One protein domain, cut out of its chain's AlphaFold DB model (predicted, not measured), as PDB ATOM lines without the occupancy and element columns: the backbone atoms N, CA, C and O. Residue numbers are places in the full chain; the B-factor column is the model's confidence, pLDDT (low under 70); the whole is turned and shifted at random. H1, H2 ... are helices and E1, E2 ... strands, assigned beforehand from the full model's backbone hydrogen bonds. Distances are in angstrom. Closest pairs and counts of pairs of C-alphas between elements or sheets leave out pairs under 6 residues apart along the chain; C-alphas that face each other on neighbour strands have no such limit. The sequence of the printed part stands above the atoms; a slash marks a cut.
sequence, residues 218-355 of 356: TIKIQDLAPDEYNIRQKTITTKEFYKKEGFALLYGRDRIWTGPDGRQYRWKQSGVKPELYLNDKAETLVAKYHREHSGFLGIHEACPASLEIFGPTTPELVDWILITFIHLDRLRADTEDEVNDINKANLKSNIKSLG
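Overview. This is residues 218 to 355 of the 356 residues of an uncharacterized protein of Candolleomyces aberdarensis (UniProt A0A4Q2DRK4). A twisted sheet of six strands, E4 to E9, curls against the first part of one long helix, H2, while a small three-stranded sheet, E1 to E3, covers another side of the same part of the helix. The far part of H2, residues 340 to 354, sticks out of this body as a long arm. The short helix H1 joins the two sheets, and a long loop of residues 291 to 305 links E8 and E9. The printed part has 138 residues, with E1, E2, E3, H1, E4, E5, E6, E7, E8, E9 and H2 in that order; both sheets are antiparallel, their strands running side by side in chain order, and the class is mixed, helices and strands. The whole is loose, with a radius of gyration of the C-alphas of 18.0 A and spans of 61 by 43 by 30 A.

Arrangement. E1, residues 218 to 220, and E2, residues 228 to 231, form an antiparallel hairpin at 176 degrees, with N 218 and O 230 2.9 A apart, within hydrogen-bond range. E2 and E3, residues 234 to 237, form the next hairpin, with N 229 and O 236 at 2.8 A. These strands are a meander, each the antiparallel neighbour of the one before. H1, residues 238 to 241, only grazes this sheet, and the closest C-alphas of E2 and H1 are those of Glu 228 and Thr 238, 6.2 A apart. E4, residues 243 to 245, begins a second meander and pairs with E5, residues 254 to 258, through N 243 and O 256 at 2.9 A. H1 only grazes this sheet too; its closest C-alphas with E5 are those of Phe 241 and Trp 257, 6.1 A apart. E5 pairs with E6, residues 264 to 268, through N 265 and O 257 at 2.8 A, and E6 with E7, residues 275 to 278, through N 266 and O 277 at 2.8 A. E7 pairs with E8, residues 285 to 290, through N 276 and O 287 at 2.8 A, and E8 with E9, residues 306 to 309, through N 288 and O 308 at 2.8 A. H2, residues 315 to 354, is on both sheets, in two layers with each, a helix on one face of a sheet. Its closest C-alphas with E8 are those of Ala 287 and Ile 321, 7.8 A apart; H2 is near E1 and E2, for instance, with 5 and 6 pairs of C-alphas within 10 A. H1 and H2 are apart. In H2 every O i to N i+4 pair is within hydrogen-bond range; H1 is too short for such a pair.

Along the chain. E1 begins at C-alpha 218, at (178.230, 183.323, 174.236). In the large sheet, E5 is 13.5 A long from first to last C-alpha, E6 12.9 A, E7 10.3 A and E8 13.7 A. H2 begins at C-alpha 315, at (193.400, 192.153, 177.987), and ends at C-alpha 354, at (177.499, 171.130, 125.676), 58.6 A away.

Size, cuts and confidence. The C-alphas of Asp 261 and Gly 355, the two farthest apart, are 61.7 A from each other. Residues 340 to 355 stand free, and the body without them spans 48 by 38 by 29 A. The printed part has no cut, and the link from E8 to E9, 15 residues, is long. The mean pLDDT of the printed part is 83.1; 18 residues are under 70, namely 223 to 224, 247 to 251, 270 to 271, 294 to 301 and 312.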
ATOM      1  N   THR A 218     178.949 184.280 175.076       70.56
ATOM      2  CA  THR A 218     178.230 183.323 174.236       70.56
ATOM      3  C   THR A 218     177.751 184.026 172.976       70.56
ATOM      4  O   THR A 218     177.142 185.092 173.043       70.56
ATOM      5  N   ILE A 219     178.023 183.425 171.817       74.25
ATOM      6  CA  ILE A 219     177.441 183.848 170.542       74.25
ATOM      7  C   ILE A 219     176.288 182.891 170.254       74.25
ATOM      8  O   ILE A 219     176.515 181.718 169.959       74.25
ATOM      9  N   LYS A 220     175.047 183.366 170.371       79.62
ATOM     10  CA  LYS A 220     173.879 182.603 169.926       79.62
ATOM     11  C   LYS A 220     173.596 182.956 168.486       79.62
ATOM     12  O   LYS A 220     173.251 184.096 168.181       79.62
ATOM     13  N   ILE A 221     173.725 181.958 167.632       71.69
ATOM     14  CA  ILE A 221     173.615 182.129 166.191       71.69
ATOM     15  C   ILE A 221     172.248 181.623 165.770       71.69
ATOM     16  O   ILE A 221     171.831 180.548 166.205       71.69
ATOM     17  N   GLN A 222     171.526 182.440 165.011       74.38
ATOM     18  CA  GLN A 222     170.117 182.206 164.714       74.38
ATOM     19  C   GLN A 222     169.874 182.360 163.211       74.38
ATOM     20  O   GLN A 222     170.203 183.387 162.631       74.38
ATOM     21  N   ASP A 223     169.246 181.368 162.579       66.00
ATOM     22  CA  ASP A 223     169.065 181.363 161.115       66.00
ATOM     23  C   ASP A 223     168.102 182.457 160.617       66.00
ATOM     24  O   ASP A 223     168.193 182.922 159.483       66.00
ATOM     25  N   LEU A 224     167.148 182.868 161.461       66.62
ATOM     26  CA  LEU A 224     166.050 183.778 161.101       66.62
ATOM     27  C   LEU A 224     166.004 185.055 161.955       66.62
ATOM     28  O   LEU A 224     165.079 185.857 161.819       66.62
ATOM     29  N   ALA A 225     166.983 185.255 162.836       74.31
ATOM     30  CA  ALA A 225     167.055 186.390 163.750       74.31
ATOM     31  C   ALA A 225     168.498 186.909 163.856       74.31
ATOM     32  O   ALA A 225     169.431 186.194 163.509       74.31
ATOM     33  N   PRO A 226     168.718 188.162 164.295       76.50
ATOM     34  CA  PRO A 226     170.071 188.669 164.502       76.50
ATOM     35  C   PRO A 226     170.812 187.831 165.550       76.50
ATOM     36  O   PRO A 226     170.249 187.575 166.614       76.50
ATOM     37  N   ASP A 227     172.077 187.476 165.295       79.81
ATOM     38  CA  ASP A 227     172.870 186.778 166.315       79.81
ATOM     39  C   ASP A 227     172.974 187.631 167.588       79.81
ATOM     40  O   ASP A 227     173.084 188.864 167.522       79.81
ATOM     41  N   GLU A 228     172.954 186.972 168.743       81.88
ATOM     42  CA  GLU A 228     173.129 187.602 170.051       81.88
ATOM     43  C   GLU A 228     174.540 187.329 170.565       81.88
ATOM     44  O   GLU A 228     174.973 186.179 170.631       81.88
ATOM     45  N   TYR A 229     175.230 188.378 170.998       78.12
ATOM     46  CA  TYR A 229     176.453 188.275 171.781       78.12
ATOM     47  C   TYR A 229     176.118 188.546 173.228       78.12
ATOM     48  O   TYR A 229     175.697 189.646 173.563       78.12
ATOM     49  N   ASN A 230     176.351 187.592 174.108       79.50
ATOM     50  CA  ASN A 230     176.551 187.900 175.512       79.50
ATOM     51  C   ASN A 230     178.045 188.127 175.684       79.50
ATOM     52  O   ASN A 230     178.772 187.183 175.456       79.50
ATOM     53  N   ILE A 231     178.518 189.327 176.010       76.62
ATOM     54  CA  ILE A 231     179.936 189.590 176.302       76.62
ATOM     55  C   ILE A 231     180.000 190.159 177.709       76.62
ATOM     56  O   ILE A 231     179.401 191.205 177.965       76.62
ATOM     57  N   ARG A 232     180.705 189.484 178.627       73.50
ATOM     58  CA  ARG A 232     180.857 189.925 180.028       73.50
ATOM     59  C   ARG A 232     179.529 190.372 180.673       73.50
ATOM     60  O   ARG A 232     179.443 191.461 181.232       73.50
ATOM     61  N   GLN A 233     178.491 189.532 180.588       79.88
ATOM     62  CA  GLN A 233     177.138 189.772 181.134       79.88
ATOM     63  C   GLN A 233     176.291 190.821 180.395       79.88
ATOM     64  O   GLN A 233     175.192 191.150 180.845       79.88
ATOM     65  N   LYS A 234     176.755 191.345 179.259       80.62
ATOM     66  CA  LYS A 234     175.970 192.245 178.416       80.62
ATOM     67  C   LYS A 234     175.529 191.521 177.152       80.62
ATOM     68  O   LYS A 234     176.360 191.185 176.314       80.62
ATOM     69  N   THR A 235     174.220 191.343 176.992       85.00
ATOM     70  CA  THR A 235     173.635 190.863 175.736       85.00
ATOM     71  C   THR A 235     173.500 192.023 174.751       85.00
ATOM     72  O   THR A 235     172.891 193.043 175.074       85.00
ATOM     73  N   ILE A 236     174.080 191.884 173.563       86.06
ATOM     74  CA  ILE A 236     174.040 192.849 172.462       86.06
ATOM     75  C   ILE A 236     173.724 192.073 171.187       86.06
ATOM     76  O   ILE A 236     174.337 191.042 170.924       86.06
ATOM     77  N   THR A 237     172.798 192.553 170.364       88.19
ATOM     78  CA  THR A 237     172.550 191.933 169.054       88.19
ATOM     79  C   THR A 237     173.607 192.359 168.031       88.19
ATOM     80  O   THR A 237     174.134 193.468 168.090       88.19
ATOM     81  N   THR A 238     173.878 191.535 167.020       82.38
ATOM     82  CA  THR A 238     174.708 191.893 165.844       82.38
ATOM     83  C   THR A 238     174.375 193.233 165.226       82.38
ATOM     84  O   THR A 238     175.275 193.971 164.825       82.38
ATOM     85  N   LYS A 239     173.086 193.553 165.143       83.81
ATOM     86  CA  LYS A 239     172.608 194.795 164.545       83.81
ATOM     87  C   LYS A 239     172.946 196.021 165.393       83.81
ATOM     88  O   LYS A 239     173.187 197.087 164.835       83.81
ATOM     89  N   GLU A 240     172.947 195.878 166.713       85.88
ATOM     90  CA  GLU A 240     173.332 196.939 167.649       85.88
ATOM     91  C   GLU A 240     174.849 197.047 167.784       85.88
ATOM     92  O   GLU A 240     175.387 198.141 167.933       85.88
ATOM     93  N   PHE A 241     175.530 195.904 167.726       87.31
ATOM     94  CA  PHE A 241     176.966 195.801 167.916       87.31
ATOM     95  C   PHE A 241     177.746 196.347 166.720       87.31
ATOM     96  O   PHE A 241     178.695 197.114 166.889       87.31
ATOM     97  N   TYR A 242     177.342 195.962 165.504       89.88
ATOM     98  CA  TYR A 242     178.024 196.357 164.283       89.88
ATOM     99  C   TYR A 242     177.266 197.425 163.512       89.88
ATOM    100  O   TYR A 242     176.170 197.206 162.993       89.88
ATOM    101  N   LYS A 243     177.951 198.539 163.265       91.88
ATOM    102  CA  LYS A 243     177.599 199.432 162.169       91.88
ATOM    103  C   LYS A 243     178.195 198.868 160.877       91.88
ATOM    104  O   LYS A 243     179.411 198.733 160.744       91.88
ATOM    105  N   LYS A 244     177.333 198.529 159.915       87.81
ATOM    106  CA  LYS A 244     177.758 198.135 158.562       87.81
ATOM    107  C   LYS A 244     178.090 199.391 157.757       87.81
ATOM    108  O   LYS A 244     177.233 200.265 157.633       87.81
ATOM    109  N   GLU A 245     179.284 199.463 157.181       86.00
ATOM    110  CA  GLU A 245     179.730 200.612 156.382       86.00
ATOM    111  C   GLU A 245     180.401 200.155 155.080       86.00
ATOM    112  O   GLU A 245     180.900 199.037 154.982       86.00
ATOM    113  N   GLY A 246     180.356 201.004 154.052       79.56
ATOM    114  CA  GLY A 246     180.903 200.697 152.731       79.56
ATOM    115  C   GLY A 246     179.955 199.933 151.801       79.56
ATOM    116  O   GLY A 246     178.857 199.499 152.171       79.56
ATOM    117  N   PHE A 247     180.389 199.807 150.549       65.56
ATOM    118  CA  PHE A 247     179.700 199.086 149.483       65.56
ATOM    119  C   PHE A 247     180.516 197.848 149.119       65.56
ATOM    120  O   PHE A 247     181.713 197.957 148.871       65.56
ATOM    121  N   ALA A 248     179.879 196.679 149.078       61.88
ATOM    122  CA  ALA A 248     180.548 195.435 148.730       61.88
ATOM    123  C   ALA A 248     179.711 194.658 147.718       61.88
ATOM    124  O   ALA A 248     178.562 194.323 147.993       61.88
ATOM    125  N   LEU A 249     180.308 194.397 146.554       59.47
ATOM    126  CA  LEU A 249     179.710 193.610 145.475       59.47
ATOM    127  C   LEU A 249     179.859 192.095 145.693       59.47
ATOM    128  O   LEU A 249     179.069 191.356 145.122       59.47
ATOM    129  N   LEU A 250     180.835 191.630 146.495       58.72
ATOM    130  CA  LEU A 250     181.135 190.189 146.635       58.72
ATOM    131  C   LEU A 250     181.521 189.692 148.045       58.72
ATOM    132  O   LEU A 250     181.280 188.530 148.331       58.72
ATOM    133  N   TYR A 251     182.086 190.519 148.937       63.91
ATOM    134  CA  TYR A 251     182.706 190.028 150.193       63.91
ATOM    135  C   TYR A 251     182.113 190.613 151.485       63.91
ATOM    136  O   TYR A 251     182.732 190.575 152.542       63.91
ATOM    137  N   GLY A 252     180.891 191.151 151.415       73.06
ATOM    138  CA  GLY A 252     180.232 191.768 152.569       73.06
ATOM    139  C   GLY A 252     180.778 193.159 152.921       73.06
ATOM    140  O   GLY A 252     181.857 193.568 152.508       73.06
ATOM    141  N   ARG A 253     179.963 193.951 153.629       85.19
ATOM    142  CA  ARG A 253     180.326 195.314 154.066       85.19
ATOM    143  C   ARG A 253     181.355 195.273 155.195       85.19
ATOM    144  O   ARG A 253     181.376 194.304 155.948       85.19
ATOM    145  N   ASP A 254     182.090 196.354 155.409       91.38
ATOM    146  CA  ASP A 254     182.937 196.466 156.594       91.38
ATOM    147  C   ASP A 254     182.076 196.427 157.866       91.38
ATOM    148  O   ASP A 254     180.884 196.783 157.871       91.38
ATOM    149  N   ARG A 255     182.674 195.950 158.958       92.69
ATOM    150  CA  ARG A 255     182.024 195.864 160.268       92.69
ATOM    151  C   ARG A 255     182.737 196.787 161.238       92.69
ATOM    152  O   ARG A 255     183.893 196.553 161.585       92.69
ATOM    153  N   ILE A 256     182.036 197.834 161.662       95.06
ATOM    154  CA  ILE A 256     182.543 198.806 162.627       95.06
ATOM    155  C   ILE A 256     181.902 198.541 163.983       95.06
ATOM    156  O   ILE A 256     180.684 198.402 164.065       95.06
ATOM    157  N   TRP A 257     182.710 198.508 165.035       94.94
ATOM    158  CA  TRP A 257     182.263 198.377 166.421       94.94
ATOM    159  C   TRP A 257     183.029 199.351 167.318       94.94
ATOM    160  O   TRP A 257     184.101 199.832 166.948       94.94
ATOM    161  N   THR A 258     182.473 199.670 168.485       95.19
ATOM    162  CA  THR A 258     183.143 200.499 169.497       95.19
ATOM    163  C   THR A 258     183.661 199.600 170.607       95.19
ATOM    164  O   THR A 258     182.883 198.851 171.198       95.19
ATOM    165  N   GLY A 259     184.961 199.666 170.872       92.81
ATOM    166  CA  GLY A 259     185.610 198.853 171.882       92.81
ATOM    167  C   GLY A 259     185.448 199.362 173.310       92.81
ATOM    168  O   GLY A 259     184.897 200.441 173.544       92.81
ATOM    169  N   PRO A 260     185.934 198.574 174.284       90.62
ATOM    170  CA  PRO A 260     185.862 198.891 175.714       90.62
ATOM    171  C   PRO A 260     186.611 200.182 176.084       90.62
ATOM    172  O   PRO A 260     186.295 200.836 177.070       90.62
ATOM    173  N   ASP A 261     187.576 200.588 175.261       93.19
ATOM    174  CA  ASP A 261     188.331 201.834 175.379       93.19
ATOM    175  C   ASP A 261     187.611 203.057 174.772       93.19
ATOM    176  O   ASP A 261     188.184 204.146 174.695       93.19
ATOM    177  N   GLY A 262     186.372 202.882 174.301       94.88
ATOM    178  CA  GLY A 262     185.576 203.916 173.642       94.88
ATOM    179  C   GLY A 262     186.017 204.243 172.213       94.88
ATOM    180  O   GLY A 262     185.449 205.148 171.599       94.88
ATOM    181  N   ARG A 263     187.009 203.536 171.658       96.31
ATOM    182  CA  ARG A 263     187.482 203.753 170.285       96.31
ATOM    183  C   ARG A 263     186.706 202.894 169.302       96.31
ATOM    184  O   ARG A 263     186.186 201.840 169.649       96.31
ATOM    185  N   GLN A 264     186.628 203.342 168.056       97.12
ATOM    186  CA  GLN A 264     185.995 202.572 166.994       97.12
ATOM    187  C   GLN A 264     187.021 201.715 166.263       97.12
ATOM    188  O   GLN A 264     188.114 202.175 165.950       97.12
ATOM    189  N   TYR A 265     186.624 200.497 165.933       96.75
ATOM    190  CA  TYR A 265     187.416 199.504 165.230       96.75
ATOM    191  C   TYR A 265     186.655 199.061 163.989       96.75
ATOM    192  O   TYR A 265     185.435 198.914 164.030       96.75
ATOM    193  N   ARG A 266     187.363 198.867 162.878       95.94
ATOM    194  CA  ARG A 266     186.799 198.489 161.585       95.94
ATOM    195  C   ARG A 266     187.462 197.216 161.095       95.94
ATOM    196  O   ARG A 266     188.647 197.210 160.775       95.94
ATOM    197  N   TRP A 267     186.673 196.163 160.978       95.06
ATOM    198  CA  TRP A 267     187.067 194.993 160.220       95.06
ATOM    199  C   TRP A 267     186.827 195.249 158.740       95.06
ATOM    200  O   TRP A 267     185.680 195.443 158.323       95.06
ATOM    201  N   LYS A 268     187.913 195.248 157.967       91.94
ATOM    202  CA  LYS A 268     187.857 195.251 156.511       91.94
ATOM    203  C   LYS A 268     187.669 193.819 156.033       91.94
ATOM    204  O   LYS A 268     188.510 192.957 156.284       91.94
ATOM    205  N   GLN A 269     186.559 193.577 155.338       80.69
ATOM    206  CA  GLN A 269     186.278 192.295 154.673       80.69
ATOM    207  C   GLN A 269     186.732 192.308 153.202       80.69
ATOM    208  O   GLN A 269     186.244 191.548 152.370       80.69
ATOM    209  N   SER A 270     187.673 193.188 152.843       68.25
ATOM    210  CA  SER A 270     188.187 193.283 151.480       68.25
ATOM    211  C   SER A 270     189.183 192.153 151.188       68.25
ATOM    212  O   SER A 270     190.387 192.310 151.377       68.25
ATOM    213  N   GLY A 271     188.683 191.016 150.700       66.19
ATOM    214  CA  GLY A 271     189.493 189.929 150.142       66.19
ATOM    215  C   GLY A 271     189.555 188.666 151.004       66.19
ATOM    216  O   GLY A 271     188.634 188.340 151.741       66.19
ATOM    217  N   VAL A 272     190.657 187.924 150.864       72.50
ATOM    218  CA  VAL A 272     190.839 186.563 151.410       72.50
ATOM    219  C   VAL A 272     191.161 186.557 152.915       72.50
ATOM    220  O   VAL A 272     191.117 185.507 153.554       72.50
ATOM    221  N   LYS A 273     191.525 187.706 153.498       85.81
ATOM    222  CA  LYS A 273     192.064 187.798 154.862       85.81
ATOM    223  C   LYS A 273     191.402 188.948 155.631       85.81
ATOM    224  O   LYS A 273     191.597 190.095 155.239       85.81
ATOM    225  N   PRO A 274     190.645 188.668 156.706       91.31
ATOM    226  CA  PRO A 274     190.149 189.689 157.618       91.31
ATOM    227  C   PRO A 274     191.285 190.496 158.254       91.31
ATOM    228  O   PRO A 274     192.228 189.939 158.825       91.31
ATOM    229  N   GLU A 275     191.161 191.817 158.189       94.56
ATOM    230  CA  GLU A 275     192.083 192.763 158.815       94.56
ATOM    231  C   GLU A 275     191.286 193.750 159.672       94.56
ATOM    232  O   GLU A 275     190.273 194.304 159.238       94.56
ATOM    233  N   LEU A 276     191.731 193.944 160.910       96.00
ATOM    234  CA  LEU A 276     191.150 194.878 161.860       96.00
ATOM    235  C   LEU A 276     191.989 196.140 161.911       96.00
ATOM    236  O   LEU A 276     193.189 196.095 162.182       96.00
ATOM    237  N   TYR A 277     191.318 197.267 161.759       96.25
ATOM    238  CA  TYR A 277     191.910 198.587 161.828       96.25
ATOM    239  C   TYR A 277     191.284 199.399 162.951       96.25
ATOM    240  O   TYR A 277     190.089 199.282 163.230       96.25
ATOM    241  N   LEU A 278     192.071 200.279 163.560       96.62
ATOM    242  CA  LEU A 278     191.530 201.397 164.313       96.62
ATOM    243  C   LEU A 278     190.808 202.312 163.317       96.62
ATOM    244  O   LEU A 278     191.360 202.672 162.278       96.62
ATOM    245  N   ASN A 279     189.559 202.665 163.609       95.81
ATOM    246  CA  ASN A 279     188.697 203.473 162.745       95.81
ATOM    247  C   ASN A 279     189.052 204.970 162.841       95.81
ATOM    248  O   ASN A 279     188.188 205.817 163.066       95.81
ATOM    249  N   ASP A 280     190.338 205.288 162.734       94.81
ATOM    250  CA  ASP A 280     190.882 206.639 162.723       94.81
ATOM    251  C   ASP A 280     191.278 207.057 161.294       94.81
ATOM    252  O   ASP A 280     191.048 206.341 160.319       94.81
ATOM    253  N   LYS A 281     191.850 208.256 161.147       94.56
ATOM    254  CA  LYS A 281     192.327 208.737 159.839       94.56
ATOM    255  C   LYS A 281     193.573 207.999 159.344       94.56
ATOM    256  O   LYS A 281     193.858 208.065 158.154       94.56
ATOM    257  N   ALA A 282     194.337 207.391 160.250       95.81
ATOM    258  CA  ALA A 282     195.575 206.699 159.922       95.81
ATOM    259  C   ALA A 282     195.324 205.259 159.454       95.81
ATOM    260  O   ALA A 282     196.209 204.672 158.841       95.81
ATOM    261  N   GLU A 283     194.139 204.710 159.743       94.69
ATOM    262  CA  GLU A 283     193.800 203.302 159.561       94.69
ATOM    263  C   GLU A 283     194.885 202.409 160.170       94.69
ATOM    264  O   GLU A 283     195.499 201.574 159.505       94.69
ATOM    265  N   THR A 284     195.166 202.624 161.455       95.62
ATOM    266  CA  THR A 284     196.195 201.861 162.171       95.62
ATOM    267  C   THR A 284     195.810 200.379 162.218       95.62
ATOM    268  O   THR A 284     194.739 200.047 162.722       95.62
ATOM    269  N   LEU A 285     196.661 199.475 161.719       95.62
ATOM    270  CA  LEU A 285     196.410 198.029 161.772       95.62
ATOM    271  C   LEU A 285     196.470 197.533 163.226       95.62
ATOM    272  O   LEU A 285     197.471 197.728 163.911       95.62
ATOM    273  N   VAL A 286     195.398 196.886 163.677       96.56
ATOM    274  CA  VAL A 286     195.228 196.369 165.045       96.56
ATOM    275  C   VAL A 286     195.292 194.851 165.069       96.56
ATOM    276  O   VAL A 286     195.890 194.288 165.977       96.56
ATOM    277  N   ALA A 287     194.713 194.168 164.084       95.81
ATOM    278  CA  ALA A 287     194.840 192.720 163.976       95.81
ATOM    279  C   ALA A 287     194.792 192.251 162.523       95.81
ATOM    280  O   ALA A 287     194.204 192.907 161.665       95.81
ATOM    281  N   LYS A 288     195.401 191.102 162.244       94.12
ATOM    282  CA  LYS A 288     195.424 190.491 160.918       94.12
ATOM    283  C   LYS A 288     195.278 188.989 161.028       94.12
ATOM    284  O   LYS A 288     196.038 188.339 161.740       94.12
ATOM    285  N   TYR A 289     194.318 188.445 160.289       92.88
ATOM    286  CA  TYR A 289     194.178 187.007 160.161       92.88
ATOM    287  C   TYR A 289     195.050 186.476 159.025       92.88
ATOM    288  O   TYR A 289     194.966 186.906 157.869       92.88
ATOM    289  N   HIS A 290     195.873 185.494 159.359       87.75
ATOM    290  CA  HIS A 290     196.636 184.697 158.421       87.75
ATOM    291  C   HIS A 290     195.930 183.357 158.274       87.75
ATOM    292  O   HIS A 290     195.839 182.581 159.220       87.75
ATOM    293  N   ARG A 291     195.406 183.100 157.078       83.50
ATOM    294  CA  ARG A 291     194.841 181.796 156.736       83.50
ATOM    295  C   ARG A 291     195.892 180.704 156.810       83.50
ATOM    296  O   ARG A 291     197.058 180.948 156.503       83.50
ATOM    297  N   GLU A 292     195.414 179.508 157.122       81.94
ATOM    298  CA  GLU A 292     196.185 178.297 156.906       81.94
ATOM    299  C   GLU A 292     196.617 178.223 155.438       81.94
ATOM    300  O   GLU A 292     195.829 178.495 154.525       81.94
ATOM    301  N   HIS A 293     197.878 177.871 155.213       78.12
ATOM    302  CA  HIS A 293     198.335 177.463 153.896       78.12
ATOM    303  C   HIS A 293     198.904 176.050 153.982       78.12
ATOM    304  O   HIS A 293     199.849 175.781 154.726       78.12
ATOM    305  N   SER A 294     198.337 175.137 153.200       64.88
ATOM    306  CA  SER A 294     198.970 173.860 152.908       64.88
ATOM    307  C   SER A 294     200.076 174.150 151.900       64.88
ATOM    308  O   SER A 294     199.820 174.562 150.769       64.88
ATOM    309  N   GLY A 295     201.326 174.056 152.343       61.12
ATOM    310  CA  GLY A 295     202.490 174.322 151.507       61.12
ATOM    311  C   GLY A 295     202.372 173.666 150.128       61.12
ATOM    312  O   GLY A 295     202.271 172.445 150.027       61.12
ATOM    313  N   PHE A 296     202.345 174.452 149.048       49.00
ATOM    314  CA  PHE A 296     202.207 173.893 147.702       49.00
ATOM    315  C   PHE A 296     203.559 173.340 147.229       49.00
ATOM    316  O   PHE A 296     204.522 174.095 147.087       49.00
ATOM    317  N   LEU A 297     203.630 172.021 147.002       54.44
ATOM    318  CA  LEU A 297     204.789 171.298 146.444       54.44
ATOM    319  C   LEU A 297     206.140 171.619 147.118       54.44
ATOM    320  O   LEU A 297     207.169 171.694 146.452       54.44
ATOM    321  N   GLY A 298     206.148 171.839 148.436       52.94
ATOM    322  CA  GLY A 298     207.376 172.125 149.189       52.94
ATOM    323  C   GLY A 298     208.031 173.481 148.878       52.94
ATOM    324  O   GLY A 298     209.137 173.733 149.344       52.94
ATOM    325  N   ILE A 299     207.369 174.359 148.110       60.38
ATOM    326  CA  ILE A 299     207.860 175.718 147.807       60.38
ATOM    327  C   ILE A 299     207.616 176.651 148.997       60.38
ATOM    328  O   ILE A 299     208.414 177.543 149.288       60.38
ATOM    329  N   HIS A 300     206.516 176.419 149.707       55.38
ATOM    330  CA  HIS A 300     206.186 177.095 150.950       55.38
ATOM    331  C   HIS A 300     205.917 176.041 152.012       55.38
ATOM    332  O   HIS A 300     205.347 174.995 151.714       55.38
ATOM    333  N   GLU A 301     206.366 176.302 153.231       57.94
ATOM    334  CA  GLU A 301     206.080 175.444 154.372       57.94
ATOM    335  C   GLU A 301     204.587 175.507 154.716       57.94
ATOM    336  O   GLU A 301     203.937 176.493 154.383       57.94
ATOM    337  N   ALA A 302     204.008 174.482 155.342       71.44
ATOM    338  CA  ALA A 302     202.651 174.608 155.866       71.44
ATOM    339  C   ALA A 302     202.641 175.590 157.051       71.44
ATOM    340  O   ALA A 302     203.581 175.625 157.840       71.44
ATOM    341  N   CYS A 303     201.598 176.407 157.183       71.31
ATOM    342  CA  CYS A 303     201.425 177.286 158.339       71.31
ATOM    343  C   CYS A 303     199.990 177.143 158.813       71.31
ATOM    344  O   CYS A 303     199.089 177.272 157.978       71.31
ATOM    345  N   PRO A 304     199.767 176.922 160.119       78.75
ATOM    346  CA  PRO A 304     198.430 176.943 160.680       78.75
ATOM    347  C   PRO A 304     197.820 178.340 160.546       78.75
ATOM    348  O   PRO A 304     198.527 179.351 160.446       78.75
ATOM    349  N   ALA A 305     196.491 178.400 160.571       84.69
ATOM    350  CA  ALA A 305     195.787 179.664 160.678       84.69
ATOM    351  C   ALA A 305     196.193 180.401 161.966       84.69
ATOM    352  O   ALA A 305     196.358 179.790 163.021       84.69
ATOM    353  N   SER A 306     196.341 181.723 161.904       88.44
ATOM    354  CA  SER A 306     196.693 182.531 163.074       88.44
ATOM    355  C   SER A 306     196.075 183.922 163.015       88.44
ATOM    356  O   SER A 306     195.899 184.496 161.943       88.44
ATOM    357  N   LEU A 307     195.738 184.479 164.179       92.50
ATOM    358  CA  LEU A 307     195.316 185.870 164.318       92.50
ATOM    359  C   LEU A 307     196.419 186.648 165.034       92.50
ATOM    360  O   LEU A 307     196.686 186.431 166.213       92.50
ATOM    361  N   GLU A 308     197.065 187.556 164.315       90.12
ATOM    362  CA  GLU A 308     198.111 188.415 164.855       90.12
ATOM    363  C   GLU A 308     197.498 189.731 165.343       90.12
ATOM    364  O   GLU A 308     196.778 190.381 164.591       90.12
ATOM    365  N   ILE A 309     197.772 190.125 166.590       92.44
ATOM    366  CA  ILE A 309     197.301 191.383 167.192       92.44
ATOM    367  C   ILE A 309     198.505 192.310 167.392       92.44
ATOM    368  O   ILE A 309     199.507 191.922 167.996       92.44
ATOM    369  N   PHE A 310     198.409 193.533 166.878       89.75
ATOM    370  CA  PHE A 310     199.475 194.528 166.856       89.75
ATOM    371  C   PHE A 310     199.274 195.598 167.937       89.75
ATOM    372  O   PHE A 310     198.173 196.100 168.149       89.75
ATOM    373  N   GLY A 311     200.378 196.013 168.566       79.94
ATOM    374  CA  GLY A 311     200.413 197.145 169.497       79.94
ATOM    375  C   GLY A 311     199.992 196.825 170.942       79.94
ATOM    376  O   GLY A 311     199.590 195.702 171.260       79.94
ATOM    377  N   PRO A 312     200.123 197.804 171.860       63.12
ATOM    378  CA  PRO A 312     199.707 197.640 173.247       63.12
ATOM    379  C   PRO A 312     198.182 197.534 173.314       63.12
ATOM    380  O   PRO A 312     197.465 198.505 173.084       63.12
ATOM    381  N   THR A 313     197.699 196.342 173.645       76.38
ATOM    382  CA  THR A 313     196.273 196.022 173.737       76.38
ATOM    383  C   THR A 313     195.963 195.658 175.186       76.38
ATOM    384  O   THR A 313     196.712 194.901 175.809       76.38
ATOM    385  N   THR A 314     194.896 196.212 175.762       85.75
ATOM    386  CA  THR A 314     194.441 195.765 177.086       85.75
ATOM    387  C   THR A 314     193.898 194.335 176.973       85.75
ATOM    388  O   THR A 314     193.354 193.990 175.923       85.75
ATOM    389  N   PRO A 315     193.995 193.493 178.020       81.81
ATOM    390  CA  PRO A 315     193.400 192.153 177.987       81.81
ATOM    391  C   PRO A 315     191.922 192.175 177.583       81.81
ATOM    392  O   PRO A 315     191.480 191.364 176.784       81.81
ATOM    393  N   GLU A 316     191.182 193.183 178.051       84.62
ATOM    394  CA  GLU A 316     189.787 193.373 177.670       84.62
ATOM    395  C   GLU A 316     189.613 193.637 176.172       84.62
ATOM    396  O   GLU A 316     188.754 193.032 175.547       84.62
ATOM    397  N   LEU A 317     190.434 194.484 175.551       90.31
ATOM    398  CA  LEU A 317     190.335 194.715 174.111       90.31
ATOM    399  C   LEU A 317     190.694 193.453 173.301       90.31
ATOM    400  O   LEU A 317     190.067 193.210 172.273       90.31
ATOM    401  N   VAL A 318     191.628 192.618 173.779       89.19
ATOM    402  CA  VAL A 318     191.940 191.319 173.150       89.19
ATOM    403  C   VAL A 318     190.710 190.410 173.120       89.19
ATOM    404  O   VAL A 318     190.403 189.856 172.065       89.19
ATOM    405  N   ASP A 319     189.968 190.305 174.227       85.69
ATOM    406  CA  ASP A 319     188.744 189.493 174.293       85.69
ATOM    407  C   ASP A 319     187.735 189.919 173.216       85.69
ATOM    408  O   ASP A 319     187.160 189.090 172.507       85.69
ATOM    409  N   TRP A 320     187.558 191.231 173.043       89.69
ATOM    410  CA  TRP A 320     186.662 191.786 172.029       89.69
ATOM    411  C   TRP A 320     187.165 191.529 170.604       89.69
ATOM    412  O   TRP A 320     186.373 191.180 169.726       89.69
ATOM    413  N   ILE A 321     188.470 191.651 170.355       93.31
ATOM    414  CA  ILE A 321     189.064 191.316 169.054       93.31
ATOM    415  C   ILE A 321     188.786 189.849 168.710       93.31
ATOM    416  O   ILE A 321     188.358 189.568 167.593       93.31
ATOM    417  N   LEU A 322     188.956 188.929 169.663       90.62
ATOM    418  CA  LEU A 322     188.717 187.500 169.451       90.62
ATOM    419  C   LEU A 322     187.246 187.192 169.153       90.62
ATOM    420  O   LEU A 322     186.950 186.527 168.162       90.62
ATOM    421  N   ILE A 323     186.314 187.707 169.962       87.62
ATOM    422  CA  ILE A 323     184.872 187.473 169.765       87.62
ATOM    423  C   ILE A 323     184.414 188.026 168.410       87.62
ATOM    424  O   ILE A 323     183.685 187.360 167.670       87.62
ATOM    425  N   THR A 324     184.857 189.238 168.068       91.44
ATOM    426  CA  THR A 324     184.481 189.869 166.799       91.44
ATOM    427  C   THR A 324     185.101 189.158 165.600       91.44
ATOM    428  O   THR A 324     184.414 188.957 164.597       91.44
ATOM    429  N   PHE A 325     186.348 188.698 165.724       92.56
ATOM    430  CA  PHE A 325     187.013 187.876 164.718       92.56
ATOM    431  C   PHE A 325     186.273 186.555 164.470       92.56
ATOM    432  O   PHE A 325     185.980 186.253 163.319       92.56
ATOM    433  N   ILE A 326     185.913 185.803 165.517       88.31
ATOM    434  CA  ILE A 326     185.209 184.513 165.382       88.31
ATOM    435  C   ILE A 326     183.903 184.684 164.602       88.31
ATOM    436  O   ILE A 326     183.604 183.911 163.692       88.31
ATOM    437  N   HIS A 327     183.129 185.725 164.918       86.38
ATOM    438  CA  HIS A 327     181.912 186.016 164.168       86.38
ATOM    439  C   HIS A 327     182.194 186.334 162.694       86.38
ATOM    440  O   HIS A 327     181.481 185.866 161.809       86.38
ATOM    441  N   LEU A 328     183.226 187.130 162.417       88.75
ATOM    442  CA  LEU A 328     183.590 187.489 161.048       88.75
ATOM    443  C   LEU A 328     184.100 186.313 160.237       88.75
ATOM    444  O   LEU A 328     183.774 186.217 159.055       88.75
ATOM    445  N   ASP A 329     184.894 185.444 160.852       86.94
ATOM    446  CA  ASP A 329     185.422 184.261 160.191       86.94
ATOM    447  C   ASP A 329     184.299 183.280 159.844       86.94
ATOM    448  O   ASP A 329     184.293 182.713 158.752       86.94
ATOM    449  N   ARG A 330     183.276 183.190 160.704       84.25
ATOM    450  CA  ARG A 330     182.041 182.476 160.379       84.25
ATOM    451  C   ARG A 330     181.303 183.101 159.196       84.25
ATOM    452  O   ARG A 330     181.031 182.398 158.233       84.25
ATOM    453  N   LEU A 331     181.028 184.411 159.223       83.19
ATOM    454  CA  LEU A 331     180.354 185.090 158.101       83.19
ATOM    455  C   LEU A 331     181.091 184.880 156.772       83.19
ATOM    456  O   LEU A 331     180.473 184.778 155.712       83.19
ATOM    457  N   ARG A 332     182.425 184.847 156.830       84.81
ATOM    458  CA  ARG A 332     183.280 184.550 155.685       84.81
ATOM    459  C   ARG A 332     183.079 183.109 155.207       84.81
ATOM    460  O   ARG A 332     182.901 182.920 154.011       84.81
ATOM    461  N   ALA A 333     183.111 182.127 156.109       82.44
ATOM    462  CA  ALA A 333     182.882 180.721 155.773       82.44
ATOM    463  C   ALA A 333     181.509 180.511 155.111       82.44
ATOM    464  O   ALA A 333     181.454 179.953 154.022       82.44
ATOM    465  N   ASP A 334     180.446 181.082 155.689       79.94
ATOM    466  CA  ASP A 334     179.086 181.000 155.139       79.94
ATOM    467  C   ASP A 334     179.023 181.588 153.710       79.94
ATOM    468  O   ASP A 334     178.452 180.994 152.798       79.94
ATOM    469  N   THR A 335     179.687 182.730 153.480       81.62
ATOM    470  CA  THR A 335     179.759 183.360 152.145       81.62
ATOM    471  C   THR A 335     180.533 182.494 151.142       81.62
ATOM    472  O   THR A 335     180.173 182.417 149.968       81.62
ATOM    473  N   GLU A 336     181.628 181.865 151.568       81.19
ATOM    474  CA  GLU A 336     182.431 180.991 150.706       81.19
ATOM    475  C   GLU A 336     181.668 179.730 150.305       81.19
ATOM    476  O   GLU A 336     181.735 179.334 149.140       81.19
ATOM    477  N   ASP A 337     180.910 179.142 151.228       79.56
ATOM    478  CA  ASP A 337     180.056 177.988 150.955       79.56
ATOM    479  C   ASP A 337     178.967 178.336 149.928       79.56
ATOM    480  O   ASP A 337     178.825 177.633 148.924       79.56
ATOM    481  N   GLU A 338     178.291 179.481 150.085       80.38
ATOM    482  CA  GLU A 338     177.312 179.974 149.104       80.38
ATOM    483  C   GLU A 338     177.932 180.183 147.711       80.38
ATOM    484  O   GLU A 338     177.379 179.754 146.692       80.38
ATOM    485  N   VAL A 339     179.104 180.824 147.641       79.88
ATOM    486  CA  VAL A 339     179.814 181.060 146.373       79.88
ATOM    487  C   VAL A 339     180.234 179.739 145.724       79.88
ATOM    488  O   VAL A 339     180.102 179.577 144.505       79.88
ATOM    489  N   ASN A 340     180.716 178.779 146.512       77.88
ATOM    490  CA  ASN A 340     181.093 177.455 146.027       77.88
ATOM    491  C   ASN A 340     179.885 176.693 145.466       77.88
ATOM    492  O   ASN A 340     179.990 176.089 144.392       77.88
ATOM    493  N   ASP A 341     178.730 176.775 146.126       83.00
ATOM    494  CA  ASP A 341     177.489 176.158 145.661       83.00
ATOM    495  C   ASP A 341     176.985 176.777 144.350       83.00
ATOM    496  O   ASP A 341     176.637 176.044 143.415       83.00
ATOM    497  N   ILE A 342     177.036 178.108 144.222       84.94
ATOM    498  CA  ILE A 342     176.704 178.818 142.975       84.94
ATOM    499  C   ILE A 342     177.641 178.389 141.840       84.94
ATOM    500  O   ILE A 342     177.186 178.046 140.744       84.94
ATOM    501  N   ASN A 343     178.952 178.352 142.089       80.44
ATOM    502  CA  ASN A 343     179.941 177.941 141.091       80.44
ATOM    503  C   ASN A 343     179.722 176.492 140.639       80.44
ATOM    504  O   ASN A 343     179.767 176.192 139.443       80.44
ATOM    505  N   LYS A 344     179.415 175.593 141.578       86.81
ATOM    506  CA  LYS A 344     179.108 174.187 141.295       86.81
ATOM    507  C   LYS A 344     177.814 174.036 140.492       86.81
ATOM    508  O   LYS A 344     177.751 173.187 139.601       86.81
ATOM    509  N   ALA A 345     176.792 174.845 140.775       89.00
ATOM    510  CA  ALA A 345     175.546 174.870 140.012       89.00
ATOM    511  C   ALA A 345     175.765 175.364 138.570       89.00
ATOM    512  O   ALA A 345     175.305 174.714 137.629       89.00
ATOM    513  N   ASN A 346     176.536 176.441 138.391       87.62
ATOM    514  CA  ASN A 346     176.889 176.993 137.078       87.62
ATOM    515  C   ASN A 346     177.755 176.033 136.244       87.62
ATOM    516  O   ASN A 346     177.562 175.890 135.038       87.62
ATOM    517  N   LEU A 347     178.688 175.313 136.874       89.31
ATOM    518  CA  LEU A 347     179.477 174.294 136.180       89.31
ATOM    519  C   LEU A 347     178.584 173.151 135.671       89.31
ATOM    520  O   LEU A 347     178.730 172.697 134.536       89.31
ATOM    521  N   LYS A 348     177.614 172.714 136.486       89.44
ATOM    522  CA  LYS A 348     176.648 171.675 136.097       89.44
ATOM    523  C   LYS A 348     175.735 172.116 134.951       89.44
ATOM    524  O   LYS A 348     175.407 171.278 134.113       89.44
ATOM    525  N   SER A 349     175.299 173.377 134.906       89.69
ATOM    526  CA  SER A 349     174.461 173.880 133.807       89.69
ATOM    527  C   SER A 349     175.241 173.975 132.491       89.69
ATOM    528  O   SER A 349     174.734 173.518 131.470       89.69
ATOM    529  N   ASN A 350     176.492 174.445 132.529       89.00
ATOM    530  CA  ASN A 350     177.361 174.532 131.349       89.00
ATOM    531  C   ASN A 350     177.732 173.159 130.762       89.00
ATOM    532  O   ASN A 350     177.823 173.008 129.548       89.00
ATOM    533  N   ILE A 351     177.921 172.132 131.598       90.81
ATOM    534  CA  ILE A 351     178.177 170.765 131.110       90.81
ATOM    535  C   ILE A 351     176.939 170.193 130.402       90.81
ATOM    536  O   ILE A 351     177.076 169.499 129.397       90.81
ATOM    537  N   LYS A 352     175.725 170.496 130.886       89.56
ATOM    538  CA  LYS A 352     174.480 170.024 130.256       89.56
ATOM    539  C   LYS A 352     174.232 170.647 128.881       89.56
ATOM    540  O   LYS A 352     173.725 169.947 128.016       89.56
ATOM    541  N   SER A 353     174.580 171.919 128.677       85.50
ATOM    542  CA  SER A 353     174.365 172.608 127.395       85.50
ATOM    543  C   SER A 353     175.358 172.218 126.297       85.50
ATOM    544  O   SER A 353     175.067 172.434 125.128       85.50
ATOM    545  N   LEU A 354     176.513 171.638 126.643       85.56
ATOM    546  CA  LEU A 354     177.499 171.130 125.676       85.56
ATOM    547  C   LEU A 354     177.199 169.702 125.185       85.56
ATOM    548  O   LEU A 354     177.805 169.254 124.215       85.56
ATOM    549  N   GLY A 355     176.311 168.973 125.871       80.56
ATOM    550  CA  GLY A 355     175.939 167.590 125.545       80.56
ATOM    551  C   GLY A 355     174.629 167.432 124.764       80.56
ATOM    552  O   GLY A 355     174.227 166.298 124.507       80.56
TER     553      GLY A 355